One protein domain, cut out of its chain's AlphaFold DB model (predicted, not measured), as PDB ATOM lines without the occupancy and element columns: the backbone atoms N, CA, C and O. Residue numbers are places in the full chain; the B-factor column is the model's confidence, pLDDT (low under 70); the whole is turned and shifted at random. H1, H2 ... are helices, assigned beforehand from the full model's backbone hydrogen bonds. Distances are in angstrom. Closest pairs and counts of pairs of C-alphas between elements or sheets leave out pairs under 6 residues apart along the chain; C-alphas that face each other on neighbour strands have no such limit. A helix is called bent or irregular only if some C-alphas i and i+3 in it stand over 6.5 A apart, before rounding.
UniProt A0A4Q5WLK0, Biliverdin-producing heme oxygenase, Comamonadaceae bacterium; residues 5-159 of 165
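What this domain is: This is residues 5 to 159 of the 165 residues of the protein "Biliverdin-producing heme oxygenase" of Comamonadaceae bacterium (UniProt A0A4Q5WLK0). Two long helices, H4 and H7, make a V that meets near their beginnings; H6 packs along H4, and H1 spans from the end of H7 to the beginning of H4. The short H5 sits between H3 and H4, while H3 packs on residues 8 to 19 of H1 and a long link, residues 53 to 69, runs along the outside. The printed part has 155 residues with seven named helices, H1 to H7 in order along the chain, and no named strand; the class is all helix. It is compact, with a radius of gyration of the C-alphas of 15.4 A and spans of 46 by 34 by 23 A.

Where its parts are: H1, residues 5 to 28, begins at C-alpha 5 (-11.852, 27.637, 19.649) and is 35.6 A long, with a kink of 30 degrees near residue 20. It is neither bent nor irregular, but only just: C-alphas 16 and 19 are 6.3 A apart. H2 is residues 33 to 39, and H3 is residues 43 to 52. H4, residues 70 to 95, begins at C-alpha 70 (9.197, 11.917, -6.177), measures 37.3 A and has a kink of 38 degrees near residue 89. H5 is residues 106 to 109. H6, residues 112 to 129, measures 26.1 A and is only just irregular, with C-alphas 113 and 116 6.9 A apart. H7, residues 133 to 158, measures 36.8 A and ends at C-alpha 158 (-5.341, 31.171, 13.087).

How they stand to each other: H4 is the hub and touches H1, H5, H6 and H7. H4 and H7 run the same way at a steep tilt of 46 degrees, and their closest C-alphas, of Gly 75 and Ala 139, are 3.9 A apart. H6 touches H4 at a shallow tilt of 15 degrees, opposite ways, closest at the C-alphas of Glu 81 and Trp 119, 6.5 A. H5 touches H4 at the C-alphas of Gly 87 and Phe 108, 4.2 A, and H3 at those of Phe 45 and Tyr 107, 4.6 A. H1 touches H4 with residues 25 to 28 alone, closest at the C-alphas of Val 28 and Ala 70, 5.1 A. H1 touches H7 with residues 6 to 17 alone, closest at the C-alphas of Arg 9 and Val 158, 6.4 A. H1 touches H3 at the C-alphas of Asp 15 and Val 46, 6.0 A. H2 is close to H1 but not clearly touching, at 6.3 A between the C-alphas of Ala 26 and His 34. Every O i to N i+4 pair is within hydrogen-bond range in H2, H3 and H7, against 17 of 20 in H1, 18 of 22 in H4 and 12 of 14 in H6; H5 is too short for such a pair.

The domain as a whole: The two C-alphas farthest apart, of Gly 54 and Glu 132, are 46.8 A apart. The printed part has no cut. The link from H3 to H4 is long, 17 residues. The mean pLDDT of the printed part is 95.0, and residue 159 is under 70.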
ATOM      1  N   GLN A   5     -11.600  27.024  20.950       87.44
ATOM      2  CA  GLN A   5     -11.852  27.637  19.649       87.44
ATOM      3  C   GLN A   5     -10.566  27.710  18.818       87.44
ATOM      4  O   GLN A   5     -10.560  27.352  17.639       87.44
ATOM      5  N   HIS A   6      -9.450  28.109  19.431       90.50
ATOM      6  CA  HIS A   6      -8.128  28.029  18.817       90.50
ATOM      7  C   HIS A   6      -7.763  26.594  18.403       90.50
ATOM      8  O   HIS A   6      -7.347  26.378  17.269       90.50
ATOM      9  N   TYR A   7      -7.974  25.605  19.274       93.75
ATOM     10  CA  TYR A   7      -7.713  24.197  18.968       93.75
ATOM     11  C   TYR A   7      -8.555  23.686  17.789       93.75
ATOM     12  O   TYR A   7      -8.019  23.081  16.859       93.75
ATOM     13  N   GLY A   8      -9.854  23.998  17.778       94.62
ATOM     14  CA  GLY A   8     -10.744  23.674  16.666       94.62
ATOM     15  C   GLY A   8     -10.268  24.254  15.333       94.62
ATOM     16  O   GLY A   8     -10.235  23.542  14.329       94.62
ATOM     17  N   ARG A   9      -9.808  25.513  15.329       94.50
ATOM     18  CA  ARG A   9      -9.234  26.156  14.134       94.50
ATOM     19  C   ARG A   9      -7.988  25.438  13.619       94.50
ATOM     20  O   ARG A   9      -7.835  25.299  12.408       94.50
ATOM     21  N   LEU A  10      -7.129  24.926  14.504       94.94
ATOM     22  CA  LEU A  10      -5.967  24.133  14.087       94.94
ATOM     23  C   LEU A  10      -6.394  22.869  13.327       94.94
ATOM     24  O   LEU A  10      -5.857  22.585  12.258       94.94
ATOM     25  N   LEU A  11      -7.383  22.134  13.845       96.81
ATOM     26  CA  LEU A  11      -7.911  20.932  13.188       96.81
ATOM     27  C   LEU A  11      -8.534  21.252  11.826       96.81
ATOM     28  O   LEU A  11      -8.309  20.533  10.855       96.81
ATOM     29  N   GLN A  12      -9.274  22.356  11.735       96.88
ATOM     30  CA  GLN A  12      -9.863  22.813  10.481       96.88
ATOM     31  C   GLN A  12      -8.803  23.126   9.413       96.88
ATOM     32  O   GLN A  12      -8.979  22.747   8.254       96.88
ATOM     33  N   VAL A  13      -7.693  23.768   9.799       96.00
ATOM     34  CA  VAL A  13      -6.559  24.028   8.897       96.00
ATOM     35  C   VAL A  13      -5.917  22.724   8.431       96.00
ATOM     36  O   VAL A  13      -5.663  22.564   7.237       96.00
ATOM     37  N   PHE A  14      -5.706  21.760   9.333       96.69
ATOM     38  CA  PHE A  14      -5.165  20.457   8.949       96.69
ATOM     39  C   PHE A  14      -6.087  19.697   7.979       96.69
ATOM     40  O   PHE A  14      -5.588  19.176   6.983       96.69
ATOM     41  N   ASP A  15      -7.411  19.659   8.192       97.06
ATOM     42  CA  ASP A  15      -8.337  19.018   7.233       97.06
ATOM     43  C   ASP A  15      -8.299  19.690   5.853       97.06
ATOM     44  O   ASP A  15      -8.274  18.995   4.833       97.06
ATOM     45  N   ALA A  16      -8.265  21.026   5.819       96.00
ATOM     46  CA  ALA A  16      -8.191  21.789   4.577       96.00
ATOM     47  C   ALA A  16      -6.885  21.535   3.811       96.00
ATOM     48  O   ALA A  16      -6.910  21.408   2.588       96.00
ATOM     49  N   PHE A  17      -5.764  21.429   4.526       96.38
ATOM     50  CA  PHE A  17      -4.446  21.187   3.946       96.38
ATOM     51  C   PHE A  17      -4.287  19.758   3.406       96.38
ATOM     52  O   PHE A  17      -3.805  19.566   2.291       96.38
ATOM     53  N   LEU A  18      -4.698  18.741   4.176       95.81
ATOM     54  CA  LEU A  18      -4.365  17.340   3.891       95.81
ATOM     55  C   LEU A  18      -4.938  16.819   2.569       95.81
ATOM     56  O   LEU A  18      -4.324  15.960   1.950       95.81
ATOM     57  N   GLY A  19      -6.109  17.299   2.139       92.88
ATOM     58  CA  GLY A  19      -6.741  16.828   0.903       92.88
ATOM     59  C   GLY A  19      -5.907  17.124  -0.350       92.88
ATOM     60  O   GLY A  19      -5.408  16.181  -0.958       92.88
ATOM     61  N   PRO A  20      -5.726  18.408  -0.712       94.62
ATOM     62  CA  PRO A  20      -4.900  18.796  -1.858       94.62
ATOM     63  C   PRO A  20      -3.449  18.317  -1.735       94.62
ATOM     64  O   PRO A  20      -2.827  17.944  -2.729       94.62
ATOM     65  N   TRP A  21      -2.912  18.290  -0.510       96.50
ATOM     66  CA  TRP A  21      -1.565  17.792  -0.248       96.50
ATOM     67  C   TRP A  21      -1.409  16.305  -0.608       96.50
ATOM     68  O   TRP A  21      -0.471  15.957  -1.324       96.50
ATOM     69  N   GLU A  22      -2.329  15.432  -0.179       96.69
ATOM     70  CA  GLU A  22      -2.295  14.005  -0.540       96.69
ATOM     71  C   GLU A  22      -2.399  13.799  -2.055       96.69
ATOM     72  O   GLU A  22      -1.658  12.983  -2.605       96.69
ATOM     73  N   ASP A  23      -3.267  14.556  -2.734       95.44
ATOM     74  CA  ASP A  23      -3.433  14.477  -4.190       95.44
ATOM     75  C   ASP A  23      -2.132  14.868  -4.916       95.44
ATOM     76  O   ASP A  23      -1.718  14.210  -5.874       95.44
ATOM     77  N   ARG A  24      -1.434  15.901  -4.423       96.00
ATOM     78  CA  ARG A  24      -0.145  16.350  -4.966       96.00
ATOM     79  C   ARG A  24       0.959  15.322  -4.761       96.00
ATOM     80  O   ARG A  24       1.709  15.037  -5.692       96.00
ATOM     81  N   VAL A  25       1.055  14.770  -3.554       97.69
ATOM     82  CA  VAL A  25       2.024  13.722  -3.222       97.69
ATOM     83  C   VAL A  25       1.780  12.494  -4.102       97.69
ATOM     84  O   VAL A  25       2.715  11.991  -4.720       97.69
ATOM     85  N   ALA A  26       0.527  12.057  -4.244       96.88
ATOM     86  CA  ALA A  26       0.168  10.930  -5.103       96.88
ATOM     87  C   ALA A  26       0.512  11.170  -6.584       96.88
ATOM     88  O   ALA A  26       0.904  10.230  -7.275       96.88
ATOM     89  N   ALA A  27       0.398  12.410  -7.073       96.94
ATOM     90  CA  ALA A  27       0.673  12.749  -8.469       96.94
ATOM     91  C   ALA A  27       2.149  12.593  -8.874       96.94
ATOM     92  O   ALA A  27       2.427  12.379 -10.054       96.94
ATOM     93  N   VAL A  28       3.086  12.706  -7.926       97.25
ATOM     94  CA  VAL A  28       4.534  12.634  -8.203       97.25
ATOM     95  C   VAL A  28       5.218  11.408  -7.595       97.25
ATOM     96  O   VAL A  28       6.356  11.110  -7.954       97.25
ATOM     97  N   LEU A  29       4.548  10.683  -6.692       95.81
ATOM     98  CA  LEU A  29       5.050   9.412  -6.178       95.81
ATOM     99  C   LEU A  29       4.890   8.270  -7.197       95.81
ATOM    100  O   LEU A  29       3.895   8.227  -7.929       95.81
ATOM    101  N   PRO A  30       5.804   7.284  -7.171       93.31
ATOM    102  CA  PRO A  30       5.620   6.004  -7.847       93.31
ATOM    103  C   PRO A  30       4.280   5.335  -7.492       93.31
ATOM    104  O   PRO A  30       3.801   5.412  -6.359       93.31
ATOM    105  N   ALA A  31       3.658   4.665  -8.469       93.50
ATOM    106  CA  ALA A  31       2.312   4.098  -8.325       93.50
ATOM    107  C   ALA A  31       2.218   2.978  -7.270       93.50
ATOM    108  O   ALA A  31       1.175   2.788  -6.643       93.50
ATOM    109  N   ASP A  32       3.302   2.238  -7.051       93.50
ATOM    110  CA  ASP A  32       3.415   1.214  -6.009       93.50
ATOM    111  C   ASP A  32       3.398   1.812  -4.588       93.50
ATOM    112  O   ASP A  32       2.830   1.206  -3.675       93.50
ATOM    113  N   ALA A  33       3.877   3.047  -4.406       94.75
ATOM    114  CA  ALA A  33       3.802   3.772  -3.136       94.75
ATOM    115  C   ALA A  33       2.383   4.274  -2.792       94.75
ATOM    116  O   ALA A  33       2.102   4.625  -1.643       94.75
ATOM    117  N   HIS A  34       1.437   4.282  -3.742       94.81
ATOM    118  CA  HIS A  34       0.079   4.802  -3.502       94.81
ATOM    119  C   HIS A  34      -0.702   3.970  -2.482       94.81
ATOM    120  O   HIS A  34      -1.537   4.500  -1.748       94.81
ATOM    121  N   GLY A  35      -0.457   2.655  -2.437       96.81
ATOM    122  CA  GLY A  35      -1.051   1.775  -1.430       96.81
ATOM    123  C   GLY A  35      -0.611   2.150  -0.019       96.81
ATOM    124  O   GLY A  35      -1.455   2.289   0.867       96.81
ATOM    125  N   TRP A  36       0.691   2.380   0.147       96.00
ATOM    126  CA  TRP A  36       1.284   2.841   1.396       96.00
ATOM    127  C   TRP A  36       0.741   4.221   1.791       96.00
ATOM    128  O   TRP A  36       0.216   4.368   2.893       96.00
ATOM    129  N   LEU A  37       0.723   5.194   0.870       96.44
ATOM    130  CA  LEU A  37       0.208   6.547   1.128       96.44
ATOM    131  C   LEU A  37      -1.225   6.528   1.683       96.44
ATOM    132  O   LEU A  37      -1.517   7.187   2.680       96.44
ATOM    133  N   ARG A  38      -2.118   5.719   1.092       96.19
ATOM    134  CA  ARG A  38      -3.506   5.584   1.575       96.19
ATOM    135  C   ARG A  38      -3.587   5.050   3.004       96.19
ATOM    136  O   ARG A  38      -4.460   5.476   3.754       96.19
ATOM    137  N   GLN A  39      -2.696   4.138   3.391       96.25
ATOM    138  CA  GLN A  39      -2.642   3.598   4.756       96.25
ATOM    139  C   GLN A  39      -2.102   4.621   5.765       96.25
ATOM    140  O   GLN A  39      -2.426   4.540   6.949       96.25
ATOM    141  N   ARG A  40      -1.317   5.604   5.302       96.19
ATOM    142  CA  ARG A  40      -0.783   6.702   6.119       96.19
ATOM    143  C   ARG A  40      -1.670   7.952   6.155       96.19
ATOM    144  O   ARG A  40      -1.328   8.927   6.819       96.19
ATOM    145  N   SER A  41      -2.820   7.961   5.486       96.81
ATOM    146  CA  SER A  41      -3.713   9.125   5.513       96.81
ATOM    147  C   SER A  41      -4.275   9.360   6.925       96.81
ATOM    148  O   SER A  41      -4.968   8.506   7.481       96.81
ATOM    149  N   ARG A  42      -4.073  10.569   7.468       96.88
ATOM    150  CA  ARG A  42      -4.686  11.026   8.736       96.88
ATOM    151  C   ARG A  42      -6.006  11.777   8.550       96.88
ATOM    152  O   ARG A  42      -6.603  12.226   9.528       96.88
ATOM    153  N   ARG A  43      -6.494  11.904   7.312       97.12
ATOM    154  CA  ARG A  43      -7.760  12.591   7.007       97.12
ATOM    155  C   ARG A  43      -8.982  12.007   7.717       97.12
ATOM    156  O   ARG A  43      -9.818  12.799   8.142       97.12
ATOM    157  N   PRO A  44      -9.136  10.676   7.868       97.56
ATOM    158  CA  PRO A  44     -10.246  10.128   8.639       97.56
ATOM    159  C   PRO A  44     -10.260  10.659  10.077       97.56
ATOM    160  O   PRO A  44     -11.287  11.157  10.519       97.56
ATOM    161  N   PHE A  45      -9.101  10.684  10.744       98.25
ATOM    162  CA  PHE A  45      -8.994  11.135  12.129       98.25
ATOM    163  C   PHE A  45      -9.392  12.602  12.316       98.25
ATOM    164  O   PHE A  45     -10.198  12.912  13.187       98.25
ATOM    165  N   VAL A  46      -8.892  13.517  11.474       98.00
ATOM    166  CA  VAL A  46      -9.270  14.939  11.597       98.00
ATOM    167  C   VAL A  46     -10.748  15.168  11.280       98.00
ATOM    168  O   VAL A  46     -11.387  16.019  11.889       98.00
ATOM    169  N   ARG A  47     -11.339  14.379  10.375       97.44
ATOM    170  CA  ARG A  47     -12.776  14.458  10.072       97.44
ATOM    171  C   ARG A  47     -13.642  13.957  11.219       97.44
ATOM    172  O   ARG A  47     -14.715  14.520  11.443       97.44
ATOM    173  N   ASP A  48     -13.195  12.920  11.916       97.94
ATOM    174  CA  ASP A  48     -13.863  12.428  13.117       97.94
ATOM    175  C   ASP A  48     -13.793  13.477  14.232       97.94
ATOM    176  O   ASP A  48     -14.821  13.775  14.842       97.94
ATOM    177  N   ASP A  49     -12.647  14.142  14.404       98.31
ATOM    178  CA  ASP A  49     -12.506  15.237  15.367       98.31
ATOM    179  C   ASP A  49     -13.420  16.422  15.048       98.31
ATOM    180  O   ASP A  49     -14.157  16.888  15.916       98.31
ATOM    181  N   LEU A  50     -13.439  16.891  13.797       97.81
ATOM    182  CA  LEU A  50     -14.327  17.985  13.392       97.81
ATOM    183  C   LEU A  50     -15.801  17.635  13.631       97.81
ATOM    184  O   LEU A  50     -16.571  18.488  14.073       97.81
ATOM    185  N   ARG A  51     -16.193  16.375  13.399       97.56
ATOM    186  CA  ARG A  51     -17.551  15.899  13.679       97.56
ATOM    187  C   ARG A  51     -17.848  15.875  15.176       97.56
ATOM    188  O   ARG A  51     -18.905  16.357  15.571       97.56
ATOM    189  N   ALA A  52     -16.939  15.338  15.988       96.38
ATOM    190  CA  ALA A  52     -17.085  15.288  17.441       96.38
ATOM    191  C   ALA A  52     -17.209  16.692  18.054       96.38
ATOM    192  O   ALA A  52     -17.957  16.889  19.008       96.38
ATOM    193  N   LEU A  53     -16.524  17.676  17.465       95.56
ATOM    194  CA  LEU A  53     -16.534  19.074  17.900       95.56
ATOM    195  C   LEU A  53     -17.647  19.921  17.258       95.56
ATOM    196  O   LEU A  53     -17.791  21.091  17.603       95.56
ATOM    197  N   GLY A  54     -18.425  19.366  16.322       96.69
ATOM    198  CA  GLY A  54     -19.468  20.103  15.600       96.69
ATOM    199  C   GLY A  54     -18.931  21.246  14.726       96.69
ATOM    200  O   GLY A  54     -19.642  22.222  14.483       96.69
ATOM    201  N   LEU A  55     -17.679  21.151  14.272       96.44
ATOM    202  CA  LEU A  55     -17.005  22.196  13.509       96.44
ATOM    203  C   LEU A  55     -17.164  21.981  11.997       96.44
ATOM    204  O   LEU A  55     -17.034  20.855  11.508       96.44
ATOM    205  N   PRO A  56     -17.401  23.054  11.220       95.75
ATOM    206  CA  PRO A  56     -17.437  22.958   9.770       95.75
ATOM    207  C   PRO A  56     -16.030  22.753   9.202       95.75
ATOM    208  O   PRO A  56     -15.023  23.056   9.840       95.75
ATOM    209  N   ARG A  57     -15.960  22.288   7.957       94.19
ATOM    210  CA  ARG A  57     -14.706  22.206   7.202       94.19
ATOM    211  C   ARG A  57     -14.400  23.555   6.554       94.19
ATOM    212  O   ARG A  57     -15.325  24.257   6.144       94.19
ATOM    213  N   LEU A  58     -13.120  23.891   6.437       92.75
ATOM    214  CA  LEU A  58     -12.675  25.061   5.679       92.75
ATOM    215  C   LEU A  58     -12.490  24.711   4.199       92.75
ATOM    216  O   LEU A  58     -12.392  23.540   3.820       92.75
ATOM    217  N   ALA A  59     -12.456  25.745   3.362       88.75
ATOM    218  CA  ALA A  59     -12.002  25.604   1.987       88.75
ATOM    219  C   ALA A  59     -10.507  25.245   1.958       88.75
ATOM    220  O   ALA A  59      -9.778  25.525   2.909       88.75
ATOM    221  N   ALA A  60     -10.065  24.634   0.859       83.31
ATOM    222  CA  ALA A  60      -8.649  24.369   0.632       83.31
ATOM    223  C   ALA A  60      -7.826  25.673   0.715       83.31
ATOM    224  O   ALA A  60      -8.327  26.734   0.322       83.31
ATOM    225  N   PRO A  61      -6.581  25.611   1.220       80.50
ATOM    226  CA  PRO A  61      -5.725  26.785   1.295       80.50
ATOM    227  C   PRO A  61      -5.410  27.320  -0.105       80.50
ATOM    228  O   PRO A  61      -5.268  26.562  -1.060       80.50
ATOM    229  N   ALA A  62      -5.269  28.641  -0.219       77.94
ATOM    230  CA  ALA A  62      -4.909  29.285  -1.482       77.94
ATOM    231  C   ALA A  62      -3.456  28.997  -1.905       77.94
ATOM    232  O   ALA A  62      -3.133  29.072  -3.088       77.94
ATOM    233  N   GLN A  63      -2.587  28.689  -0.937       83.12
ATOM    234  CA  GLN A  63      -1.192  28.338  -1.161       83.12
ATOM    235  C   GLN A  63      -0.981  26.855  -0.866       83.12
ATOM    236  O   GLN A  63      -1.176  26.395   0.258       83.12
ATOM    237  N   GLU A  64      -0.551  26.122  -1.887       86.31
ATOM    238  CA  GLU A  64      -0.210  24.705  -1.801       86.31
ATOM    239  C   GLU A  64       1.309  24.511  -1.837       86.31
ATOM    240  O   GLU A  64       2.051  25.340  -2.369       86.31
ATOM    241  N   ALA A  65       1.775  23.381  -1.306       87.19
ATOM    242  CA  ALA A  65       3.153  22.959  -1.507       87.19
ATOM    243  C   ALA A  65       3.349  22.559  -2.978       87.19
ATOM    244  O   ALA A  65       2.683  21.650  -3.482       87.19
ATOM    245  N   THR A  66       4.274  23.222  -3.669       91.62
ATOM    246  CA  THR A  66       4.671  22.816  -5.022       91.62
ATOM    247  C   THR A  66       5.632  21.640  -4.911       91.62
ATOM    248  O   THR A  66       6.735  21.805  -4.402       91.62
ATOM    249  N   LEU A  67       5.205  20.467  -5.381       96.06
ATOM    250  CA  LEU A  67       6.021  19.255  -5.456       96.06
ATOM    251  C   LEU A  67       6.114  18.825  -6.922       96.06
ATOM    252  O   LEU A  67       5.085  18.621  -7.570       96.06
ATOM    253  N   SER A  68       7.335  18.712  -7.433       95.44
ATOM    254  CA  SER A  68       7.635  18.482  -8.855       95.44
ATOM    255  C   SER A  68       8.336  17.149  -9.115       95.44
ATOM    256  O   SER A  68       8.536  16.771 -10.266       95.44
ATOM    257  N   SER A  69       8.723  16.433  -8.060       97.19
ATOM    258  CA  SER A  69       9.466  15.177  -8.148       97.19
ATOM    259  C   SER A  69       9.092  14.218  -7.018       97.19
ATOM    260  O   SER A  69       8.602  14.631  -5.963       97.19
ATOM    261  N   ALA A  70       9.365  12.927  -7.220       97.38
ATOM    262  CA  ALA A  70       9.197  11.917  -6.177       97.38
ATOM    263  C   ALA A  70      10.052  12.232  -4.937       97.38
ATOM    264  O   ALA A  70       9.576  12.085  -3.813       97.38
ATOM    265  N   ALA A  71      11.283  12.721  -5.130       98.00
ATOM    266  CA  ALA A  71      12.173  13.108  -4.040       98.00
ATOM    267  C   ALA A  71      11.577  14.240  -3.183       98.00
ATOM    268  O   ALA A  71      11.529  14.129  -1.958       98.00
ATOM    269  N   GLU A  72      11.031  15.289  -3.811       98.44
ATOM    270  CA  GLU A  72      10.311  16.355  -3.099       98.44
ATOM    271  C   GLU A  72       9.103  15.818  -2.318       98.44
ATOM    272  O   GLU A  72       8.886  16.220  -1.174       98.44
ATOM    273  N   ALA A  73       8.338  14.880  -2.883       98.19
ATOM    274  CA  ALA A  73       7.218  14.263  -2.171       98.19
ATOM    275  C   ALA A  73       7.655  13.432  -0.960       98.19
ATOM    276  O   ALA A  73       7.013  13.517   0.085       98.19
ATOM    277  N   TRP A  74       8.760  12.694  -1.046       98.31
ATOM    278  CA  TRP A  74       9.338  11.994   0.105       98.31
ATOM    279  C   TRP A  74       9.767  12.959   1.216       98.31
ATOM    280  O   TRP A  74       9.489  12.723   2.394       98.31
ATOM    281  N   GLY A  75      10.354  14.097   0.851       98.44
ATOM    282  CA  GLY A  75      10.633  15.177   1.794       98.44
ATOM    283  C   GLY A  75       9.380  15.812   2.400       98.44
ATOM    284  O   GLY A  75       9.324  16.090   3.596       98.44
ATOM    285  N   SER A  76       8.331  15.992   1.604       98.38
ATOM    286  CA  SER A  76       7.033  16.468   2.086       98.38
ATOM    287  C   SER A  76       6.400  15.490   3.084       98.38
ATOM    288  O   SER A  76       5.949  15.883   4.163       98.38
ATOM    289  N   LEU A  77       6.449  14.193   2.776       98.38
ATOM    290  CA  LEU A  77       6.018  13.124   3.670       98.38
ATOM    291  C   LEU A  77       6.800  13.127   4.982       98.38
ATOM    292  O   LEU A  77       6.192  12.921   6.026       98.38
ATOM    293  N   TYR A  78       8.100  13.442   4.966       98.44
ATOM    294  CA  TYR A  78       8.901  13.556   6.190       98.44
ATOM    295  C   TYR A  78       8.308  14.554   7.183       98.44
ATOM    296  O   TYR A  78       8.275  14.279   8.385       98.44
ATOM    297  N   VAL A  79       7.776  15.677   6.697       98.19
ATOM    298  CA  VAL A  79       7.122  16.680   7.545       98.19
ATOM    299  C   VAL A  79       5.875  16.099   8.210       98.19
ATOM    300  O   VAL A  79       5.722  16.186   9.432       98.19
ATOM    301  N   LEU A  80       4.985  15.475   7.434       97.44
ATOM    302  CA  LEU A  80       3.709  14.981   7.957       97.44
ATOM    303  C   LEU A  80       3.895  13.729   8.824       97.44
ATOM    304  O   LEU A  80       3.303  13.653   9.901       97.44
ATOM    305  N   GLU A  81       4.758  12.801   8.428       97.88
ATOM    306  CA  GLU A  81       5.112  11.611   9.205       97.88
ATOM    307  C   GLU A  81       5.820  11.978  10.512       97.88
ATOM    308  O   GLU A  81       5.446  11.502  11.586       97.88
ATOM    309  N   GLY A  82       6.782  12.903  10.456       97.06
ATOM    310  CA  GLY A  82       7.481  13.398  11.641       97.06
ATOM    311  C   GLY A  82       6.550  14.141  12.601       97.06
ATOM    312  O   GLY A  82       6.655  13.982  13.821       97.06
ATOM    313  N   SER A  83       5.577  14.898  12.078       96.62
ATOM    314  CA  SER A  83       4.612  15.636  12.905       96.62
ATOM    315  C   SER A  83       3.761  14.728  13.806       96.62
ATOM    316  O   SER A  83       3.321  15.167  14.870       96.62
ATOM    317  N   ALA A  84       3.567  13.453  13.443       95.62
ATOM    318  CA  ALA A  84       2.804  12.502  14.251       95.62
ATOM    319  C   ALA A  84       3.471  12.212  15.610       95.62
ATOM    320  O   ALA A  84       2.777  11.992  16.604       95.62
ATOM    321  N   LEU A  85       4.809  12.283  15.686       96.44
ATOM    322  CA  LEU A  85       5.550  12.146  16.947       96.44
ATOM    323  C   LEU A  85       5.232  13.302  17.903       96.44
ATOM    324  O   LEU A  85       4.923  13.074  19.073       96.44
ATOM    325  N   GLY A  86       5.257  14.537  17.393       94.31
ATOM    326  CA  GLY A  86       4.844  15.725  18.144       94.31
ATOM    327  C   GLY A  86       3.359  15.688  18.521       94.31
ATOM    328  O   GLY A  86       2.992  16.096  19.624       94.31
ATOM    329  N   GLY A  87       2.521  15.101  17.662       95.94
ATOM    330  CA  GLY A  87       1.103  14.842  17.925       95.94
ATOM    331  C   GLY A  87       0.850  14.059  19.217       95.94
ATOM    332  O   GLY A  87      -0.096  14.363  19.940       95.94
ATOM    333  N   GLN A  88       1.745  13.143  19.603       96.69
ATOM    334  CA  GLN A  88       1.624  12.420  20.877       96.69
ATOM    335  C   GLN A  88       1.757  13.343  22.096       96.69
ATOM    336  O   GLN A  88       1.103  13.126  23.117       96.69
ATOM    337  N   LEU A  89       2.585  14.387  22.003       95.31
ATOM    338  CA  LEU A  89       2.706  15.399  23.054       95.31
ATOM    339  C   LEU A  89       1.472  16.302  23.082       95.31
ATOM    340  O   LEU A  89       0.941  16.566  24.159       95.31
ATOM    341  N   ILE A  90       0.982  16.712  21.907       95.12
ATOM    342  CA  ILE A  90      -0.230  17.532  21.785       95.12
ATOM    343  C   ILE A  90      -1.430  16.787  22.372       95.12
ATOM    344  O   ILE A  90      -2.128  17.350  23.206       95.12
ATOM    345  N   THR A  91      -1.607  15.506  22.040       95.88
ATOM    346  CA  THR A  91      -2.677  14.644  22.575       95.88
ATOM    347  C   THR A  91      -2.697  14.650  24.105       95.88
ATOM    348  O   THR A  91      -3.748  14.804  24.722       95.88
ATOM    349  N   ARG A  92      -1.525  14.543  24.746       94.38
ATOM    350  CA  ARG A  92      -1.410  14.597  26.214       94.38
ATOM    351  C   ARG A  92      -1.747  15.979  26.768       94.38
ATOM    352  O   ARG A  92      -2.361  16.069  27.826       94.38
ATOM    353  N   ALA A  93      -1.347  17.041  26.075       93.50
ATOM    354  CA  ALA A  93      -1.624  18.409  26.497       93.50
ATOM    355  C   ALA A  93      -3.123  18.741  26.420       93.50
ATOM    356  O   ALA A  93      -3.668  19.347  27.342       93.50
ATOM    357  N   VAL A  94      -3.804  18.314  25.354       94.31
ATOM    358  CA  VAL A  94      -5.236  18.587  25.150       94.31
ATOM    359  C   VAL A  94      -6.143  17.709  26.020       94.31
ATOM    360  O   VAL A  94      -7.270  18.106  26.305       94.31
ATOM    361  N   ALA A  95      -5.640  16.587  26.547       94.62
ATOM    362  CA  ALA A  95      -6.369  15.759  27.513       94.62
ATOM    363  C   ALA A  95      -6.740  16.517  28.799       94.62
ATOM    364  O   ALA A  95      -7.830  16.329  29.339       94.62
ATOM    365  N   ALA A  96      -5.890  17.446  29.252       91.44
ATOM    366  CA  ALA A  96      -6.199  18.324  30.385       91.44
ATOM    367  C   ALA A  96      -7.388  19.271  30.116       91.44
ATOM    368  O   ALA A  96      -7.935  19.858  31.046       91.44
ATOM    369  N   HIS A  97      -7.789  19.408  28.849       90.06
ATOM    370  CA  HIS A  97      -8.910  20.221  28.388       90.06
ATOM    371  C   HIS A  97     -10.145  19.381  28.009       90.06
ATOM    372  O   HIS A  97     -11.096  19.920  27.454       90.06
ATOM    373  N   GLY A  98     -10.158  18.080  28.332       92.31
ATOM    374  CA  GLY A  98     -11.309  17.197  28.114       92.31
ATOM    375  C   GLY A  98     -11.380  16.550  26.728       92.31
ATOM    376  O   GLY A  98     -12.359  15.864  26.434       92.31
ATOM    377  N   PHE A  99     -10.357  16.731  25.890       95.38
ATOM    378  CA  PHE A  99     -10.270  16.072  24.590       95.38
ATOM    379  C   PHE A  99      -9.618  14.689  24.717       95.38
ATOM    380  O   PHE A  99      -8.565  14.540  25.338       95.38
ATOM    381  N   SER A 100     -10.214  13.678  24.096       96.06
ATOM    382  CA  SER A 100      -9.653  12.334  23.941       96.06
ATOM    383  C   SER A 100      -9.685  11.922  22.466       96.06
ATOM    384  O   SER A 100     -10.307  12.614  21.655       96.06
ATOM    385  N   PRO A 101      -9.036  10.811  22.076       95.81
ATOM    386  CA  PRO A 101      -9.145  10.289  20.713       95.81
ATOM    387  C   PRO A 101     -10.597  10.076  20.250       95.81
ATOM    388  O   PRO A 101     -10.891  10.203  19.073       95.81
ATOM    389  N   GLU A 102     -11.521   9.806  21.169       95.56
ATOM    390  CA  GLU A 102     -12.953   9.634  20.900       95.56
ATOM    391  C   GLU A 102     -13.739  10.958  20.928       95.56
ATOM    392  O   GLU A 102     -14.888  11.002  20.491       95.56
ATOM    393  N   SER A 103     -13.145  12.032  21.455       94.12
ATOM    394  CA  SER A 103     -13.798  13.325  21.679       94.12
ATOM    395  C   SER A 103     -12.973  14.516  21.176       94.12
ATOM    396  O   SER A 103     -12.862  15.535  21.856       94.12
ATOM    397  N   GLY A 104     -12.412  14.422  19.968       95.56
ATOM    398  CA  GLY A 104     -11.791  15.568  19.294       95.56
ATOM    399  C   GLY A 104     -10.264  15.623  19.334       95.56
ATOM    400  O   GLY A 104      -9.709  16.687  19.065       95.56
ATOM    401  N   ALA A 105      -9.565  14.536  19.674       97.50
ATOM    402  CA  ALA A 105      -8.102  14.436  19.580       97.50
ATOM    403  C   ALA A 105      -7.585  13.234  18.762       97.50
ATOM    404  O   ALA A 105      -6.404  12.888  18.869       97.50
ATOM    405  N   ALA A 106      -8.423  12.599  17.939       98.31
ATOM    406  CA  ALA A 106      -8.049  11.485  17.071       98.31
ATOM    407  C   ALA A 106      -6.887  11.843  16.134       98.31
ATOM    408  O   ALA A 106      -5.989  11.030  15.930       98.31
ATOM    409  N   TYR A 107      -6.862  13.053  15.571       98.25
ATOM    410  CA  TYR A 107      -5.866  13.475  14.585       98.25
ATOM    411  C   TYR A 107      -4.445  13.501  15.147       98.25
ATOM    412  O   TYR A 107      -3.522  12.935  14.555       98.25
ATOM    413  N   PHE A 108      -4.268  14.153  16.297       97.62
ATOM    414  CA  PHE A 108      -2.968  14.217  16.962       97.62
ATOM    415  C   PHE A 108      -2.606  12.887  17.623       97.62
ATOM    416  O   PHE A 108      -1.419  12.560  17.694       97.62
ATOM    417  N   HIS A 109      -3.605  12.105  18.051       97.81
ATOM    418  CA  HIS A 109      -3.382  10.753  18.548       97.81
ATOM    419  C   HIS A 109      -2.879   9.826  17.438       97.81
ATOM    420  O   HIS A 109      -1.967   9.030  17.671       97.81
ATOM    421  N   GLY A 110      -3.428   9.949  16.226       96.88
ATOM    422  CA  GLY A 110      -3.076   9.147  15.060       96.88
ATOM    423  C   GLY A 110      -3.151   7.653  15.367       96.88
ATOM    424  O   GLY A 110      -4.179   7.140  15.800       96.88
ATOM    425  N   TRP A 111      -2.026   6.959  15.199       97.06
ATOM    426  CA  TRP A 111      -1.906   5.524  15.483       97.06
ATOM    427  C   TRP A 111      -1.403   5.214  16.902       97.06
ATOM    428  O   TRP A 111      -0.967   4.094  17.182       97.06
ATOM    429  N   GLY A 112      -1.412   6.201  17.804       96.31
ATOM    430  CA  GLY A 112      -1.080   6.032  19.215       96.31
ATOM    431  C   GLY A 112       0.270   5.348  19.425       96.31
ATOM    432  O   GLY A 112       1.308   5.828  18.960       96.31
ATOM    433  N   ALA A 113       0.257   4.190  20.092       95.75
ATOM    434  CA  ALA A 113       1.456   3.409  20.400       95.75
ATOM    435  C   ALA A 113       2.243   2.950  19.154       95.75
ATOM    436  O   ALA A 113       3.458   2.755  19.238       95.75
ATOM    437  N   ALA A 114       1.588   2.814  17.995       97.44
ATOM    438  CA  ALA A 114       2.247   2.414  16.754       97.44
ATOM    439  C   ALA A 114       3.010   3.565  16.074       97.44
ATOM    440  O   ALA A 114       3.905   3.299  15.274       97.44
ATOM    441  N   THR A 115       2.747   4.829  16.436       96.69
ATOM    442  CA  THR A 115       3.351   6.022  15.805       96.69
ATOM    443  C   THR A 115       4.877   5.944  15.732       96.69
ATOM    444  O   THR A 115       5.479   6.216  14.696       96.69
ATOM    445  N   GLY A 116       5.530   5.513  16.817       97.44
ATOM    446  CA  GLY A 116       6.988   5.387  16.841       97.44
ATOM    447  C   GLY A 116       7.527   4.286  15.920       97.44
ATOM    448  O   GLY A 116       8.626   4.426  15.390       97.44
ATOM    449  N   ALA A 117       6.781   3.193  15.730       97.94
ATOM    450  CA  ALA A 117       7.155   2.125  14.805       97.94
ATOM    451  C   ALA A 117       6.967   2.561  13.348       97.94
ATOM    452  O   ALA A 117       7.887   2.398  12.553       97.94
ATOM    453  N   MET A 118       5.842   3.206  13.046       98.00
ATOM    454  CA  MET A 118       5.540   3.756  11.723       98.00
ATOM    455  C   MET A 118       6.566   4.815  11.298       98.00
ATOM    456  O   MET A 118       7.019   4.818  10.157       98.00
ATOM    457  N   TRP A 119       7.034   5.656  12.228       98.06
ATOM    458  CA  TRP A 119       8.132   6.584  11.951       98.06
ATOM    459  C   TRP A 119       9.443   5.875  11.586       98.06
ATOM    460  O   TRP A 119      10.165   6.306  10.690       98.06
ATOM    461  N   ARG A 120       9.783   4.780  12.279       98.31
ATOM    462  CA  ARG A 120      10.987   4.001  11.952       98.31
ATOM    463  C   ARG A 120      10.881   3.349  10.579       98.31
ATOM    464  O   ARG A 120      11.846   3.423   9.834       98.31
ATOM    465  N   GLU A 121       9.728   2.766  10.264       97.94
ATOM    466  CA  GLU A 121       9.430   2.203   8.942       97.94
ATOM    467  C   GLU A 121       9.575   3.264   7.846       97.94
ATOM    468  O   GLU A 121      10.287   3.054   6.872       97.94
ATOM    469  N   PHE A 122       8.976   4.440   8.038       98.19
ATOM    470  CA  PHE A 122       9.070   5.526   7.067       98.19
ATOM    471  C   PHE A 122      10.512   5.995   6.832       98.19
ATOM    472  O   PHE A 122      10.897   6.245   5.695       98.19
ATOM    473  N   ARG A 123      11.338   6.087   7.882       97.50
ATOM    474  CA  ARG A 123      12.756   6.446   7.709       97.50
ATOM    475  C   ARG A 123      13.536   5.406   6.907       97.50
ATOM    476  O   ARG A 123      14.374   5.806   6.112       97.50
ATOM    477  N   ALA A 124      13.240   4.116   7.074       97.06
ATOM    478  CA  ALA A 124      13.839   3.078   6.235       97.06
ATOM    479  C   ALA A 124      13.434   3.254   4.760       97.06
ATOM    480  O   ALA A 124      14.290   3.212   3.884       97.06
ATOM    481  N   LEU A 125      12.160   3.571   4.488       95.12
ATOM    482  CA  LEU A 125      11.716   3.893   3.126       95.12
ATOM    483  C   LEU A 125      12.444   5.119   2.558       95.12
ATOM    484  O   LEU A 125      12.818   5.104   1.391       95.12
ATOM    485  N   LEU A 126      12.687   6.164   3.355       95.19
ATOM    486  CA  LEU A 126      13.466   7.321   2.895       95.19
ATOM    487  C   LEU A 126      14.895   6.946   2.495       95.19
ATOM    488  O   LEU A 126      15.369   7.425   1.471       95.19
ATOM    489  N   GLU A 127      15.566   6.102   3.280       94.88
ATOM    490  CA  GLU A 127      16.920   5.621   2.972       94.88
ATOM    491  C   GLU A 127      16.953   4.815   1.662       94.88
ATOM    492  O   GLU A 127      17.909   4.922   0.900       94.88
ATOM    493  N   GLU A 128      15.894   4.058   1.366       94.00
ATOM    494  CA  GLU A 128      15.756   3.303   0.116       94.00
ATOM    495  C   GLU A 128      15.453   4.200  -1.097       94.00
ATOM    496  O   GLU A 128      15.949   3.944  -2.194       94.00
ATOM    497  N   HIS A 129      14.636   5.244  -0.919       92.88
ATOM    498  CA  HIS A 129      14.138   6.077  -2.019       92.88
ATOM    499  C   HIS A 129      14.997   7.311  -2.319       92.88
ATOM    500  O   HIS A 129      14.799   7.926  -3.366       92.88
ATOM    501  N   LEU A 130      15.918   7.691  -1.428       95.00
ATOM    502  CA  LEU A 130      16.793   8.861  -1.579       95.00
ATOM    503  C   LEU A 130      18.284   8.469  -1.483       95.00
ATOM    504  O   LEU A 130      18.977   8.940  -0.575       95.00
ATOM    505  N   PRO A 131      18.792   7.595  -2.374       93.44
ATOM    506  CA  PRO A 131      20.158   7.084  -2.279       93.44
ATOM    507  C   PRO A 131      21.222   8.143  -2.595       93.44
ATOM    508  O   PRO A 131      22.331   8.066  -2.065       93.44
ATOM    509  N   GLU A 132      20.905   9.130  -3.439       95.94
ATOM    510  CA  GLU A 132      21.884  10.100  -3.923       95.94
ATOM    511  C   GLU A 132      21.793  11.454  -3.193       95.94
ATOM    512  O   GLU A 132      20.708  11.908  -2.814       95.94
ATOM    513  N   PRO A 133      22.915  12.190  -3.053       96.44
ATOM    514  CA  PRO A 133      22.913  13.531  -2.465       96.44
ATOM    515  C   PRO A 133      21.962  14.520  -3.151       96.44
ATOM    516  O   PRO A 133      21.519  15.485  -2.528       96.44
ATOM    517  N   ASP A 134      21.682  14.326  -4.437       97.12
ATOM    518  CA  ASP A 134      20.775  15.167  -5.219       97.12
ATOM    519  C   ASP A 134      19.313  14.909  -4.839       97.12
ATOM    520  O   ASP A 134      18.571  15.869  -4.619       97.12
ATOM    521  N   ASP A 135      18.941  13.642  -4.630       96.44
ATOM    522  CA  ASP A 135      17.617  13.254  -4.137       96.44
ATOM    523  C   ASP A 135      17.360  13.853  -2.753       96.44
ATOM    524  O   ASP A 135      16.298  14.421  -2.499       96.44
ATOM    525  N   ILE A 136      18.366  13.815  -1.873       97.38
ATOM    526  CA  ILE A 136      18.281  14.411  -0.533       97.38
ATOM    527  C   ILE A 136      18.064  15.928  -0.620       97.38
ATOM    528  O   ILE A 136      17.253  16.476   0.129       97.38
ATOM    529  N   ARG A 137      18.746  16.632  -1.537       98.12
ATOM    530  CA  ARG A 137      18.528  18.079  -1.724       98.12
ATOM    531  C   ARG A 137      17.109  18.378  -2.202       98.12
ATOM    532  O   ARG A 137      16.482  19.291  -1.662       98.12
ATOM    533  N   SER A 138      16.592  17.603  -3.153       98.19
ATOM    534  CA  SER A 138      15.205  17.725  -3.615       98.19
ATOM    535  C   SER A 138      14.197  17.401  -2.509       98.19
ATOM    536  O   SER A 138      13.229  18.138  -2.326       98.19
ATOM    537  N   ALA A 139      14.447  16.379  -1.692       98.44
ATOM    538  CA  ALA A 139      13.625  16.078  -0.525       98.44
ATOM    539  C   ALA A 139      13.620  17.230   0.491       98.44
ATOM    540  O   ALA A 139      12.557  17.662   0.933       98.44
ATOM    541  N   CYS A 140      14.777  17.809   0.813       98.50
ATOM    542  CA  CYS A 140      14.836  18.996   1.668       98.50
ATOM    543  C   CYS A 140      14.006  20.158   1.097       98.50
ATOM    544  O   CYS A 140      13.282  20.808   1.849       98.50
ATOM    545  N   ALA A 141      14.057  20.393  -0.219       98.38
ATOM    546  CA  ALA A 141      13.243  21.423  -0.866       98.38
ATOM    547  C   ALA A 141      11.734  21.147  -0.721       98.38
ATOM    548  O   ALA A 141      10.982  22.044  -0.337       98.38
ATOM    549  N   GLY A 142      11.295  19.904  -0.937       98.44
ATOM    550  CA  GLY A 142       9.897  19.505  -0.742       98.44
ATOM    551  C   GLY A 142       9.434  19.617   0.716       98.44
ATOM    552  O   GLY A 142       8.314  20.060   0.983       98.44
ATOM    553  N   ALA A 143      10.303  19.294   1.677       98.62
ATOM    554  CA  ALA A 143      10.026  19.480   3.100       98.62
ATOM    555  C   ALA A 143       9.825  20.966   3.447       98.62
ATOM    556  O   ALA A 143       8.837  21.316   4.094       98.62
ATOM    557  N   VAL A 144      10.716  21.845   2.974       98.50
ATOM    558  CA  VAL A 144      10.603  23.301   3.170       98.50
ATOM    559  C   VAL A 144       9.312  23.834   2.550       98.50
ATOM    560  O   VAL A 144       8.533  24.472   3.250       98.50
ATOM    561  N   ALA A 145       9.008  23.475   1.297       98.06
ATOM    562  CA  ALA A 145       7.768  23.889   0.633       98.06
ATOM    563  C   ALA A 145       6.505  23.458   1.405       98.06
ATOM    564  O   ALA A 145       5.494  24.161   1.419       98.06
ATOM    565  N   THR A 146       6.564  22.307   2.078       98.12
ATOM    566  CA  THR A 146       5.467  21.793   2.909       98.12
ATOM    567  C   THR A 146       5.308  22.590   4.199       98.12
ATOM    568  O   THR A 146       4.183  22.923   4.574       98.12
ATOM    569  N   PHE A 147       6.416  22.927   4.867       97.25
ATOM    570  CA  PHE A 147       6.393  23.816   6.028       97.25
ATOM    571  C   PHE A 147       5.865  25.204   5.671       97.25
ATOM    572  O   PHE A 147       5.018  25.722   6.397       97.25
ATOM    573  N   ASP A 148       6.308  25.779   4.554       96.56
ATOM    574  CA  ASP A 148       5.864  27.097   4.098       96.56
ATOM    575  C   ASP A 148       4.355  27.111   3.821       96.56
ATOM    576  O   ASP A 148       3.641  27.990   4.303       96.56
ATOM    577  N   ALA A 149       3.834  26.098   3.118       95.81
ATOM    578  CA  ALA A 149       2.405  25.990   2.823       95.81
ATOM    579  C   ALA A 149       1.546  25.782   4.086       95.81
ATOM    580  O   ALA A 149       0.484  26.399   4.224       95.81
ATOM    581  N   LEU A 150       1.998  24.954   5.037       94.19
ATOM    582  CA  LEU A 150       1.325  24.797   6.331       94.19
ATOM    583  C   LEU A 150       1.343  26.103   7.134       94.19
ATOM    584  O   LEU A 150       0.315  26.491   7.685       94.19
ATOM    585  N   SER A 151       2.483  26.794   7.172       93.31
ATOM    586  CA  SER A 151       2.647  28.052   7.909       93.31
ATOM    587  C   SER A 151       1.727  29.135   7.348       93.31
ATOM    588  O   SER A 151       0.948  29.714   8.102       93.31
ATOM    589  N   ALA A 152       1.700  29.310   6.024       93.12
ATOM    590  CA  ALA A 152       0.775  30.219   5.349       93.12
ATOM    591  C   ALA A 152      -0.699  29.866   5.632       93.12
ATOM    592  O   ALA A 152      -1.529  30.748   5.861       93.12
ATOM    593  N   SER A 153      -1.034  28.571   5.676       92.06
ATOM    594  CA  SER A 153      -2.391  28.112   6.002       92.06
ATOM    595  C   SER A 153      -2.795  28.475   7.436       92.06
ATOM    596  O   SER A 153      -3.929  28.907   7.659       92.06
ATOM    597  N   PHE A 154      -1.877  28.343   8.400       91.44
ATOM    598  CA  PHE A 154      -2.100  28.762   9.784       91.44
ATOM    599  C   PHE A 154      -2.182  30.280   9.926       91.44
ATOM    600  O   PHE A 154      -3.065  30.773  10.623       91.44
ATOM    601  N   GLU A 155      -1.318  31.040   9.263       90.50
ATOM    602  CA  GLU A 155      -1.367  32.503   9.287       90.50
ATOM    603  C   GLU A 155      -2.704  33.031   8.760       90.50
ATOM    604  O   GLU A 155      -3.316  33.890   9.390       90.50
ATOM    605  N   ALA A 156      -3.223  32.448   7.678       86.88
ATOM    606  CA  ALA A 156      -4.494  32.858   7.087       86.88
ATOM    607  C   ALA A 156      -5.730  32.576   7.968       86.88
ATOM    608  O   ALA A 156      -6.733  33.275   7.841       86.88
ATOM    609  N   HIS A 157      -5.684  31.566   8.847       82.12
ATOM    610  CA  HIS A 157      -6.881  31.057   9.544       82.12
ATOM    611  C   HIS A 157      -6.796  31.071  11.076       82.12
ATOM    612  O   HIS A 157      -7.815  30.916  11.752       82.12
ATOM    613  N   VAL A 158      -5.599  31.236  11.639       78.81
ATOM    614  CA  VAL A 158      -5.341  31.171  13.087       78.81
ATOM    615  C   VAL A 158      -4.842  32.513  13.641       78.81
ATOM    616  O   VAL A 158      -4.827  32.700  14.857       78.81
ATOM    617  N   HIS A 159      -4.539  33.500  12.786       61.88
ATOM    618  CA  HIS A 159      -4.327  34.882  13.228       61.88
ATOM    619  C   HIS A 159      -5.653  35.613  13.493       61.88
ATOM    620  O   HIS A 159      -6.133  36.404  12.686       61.88
TER     621      HIS A 159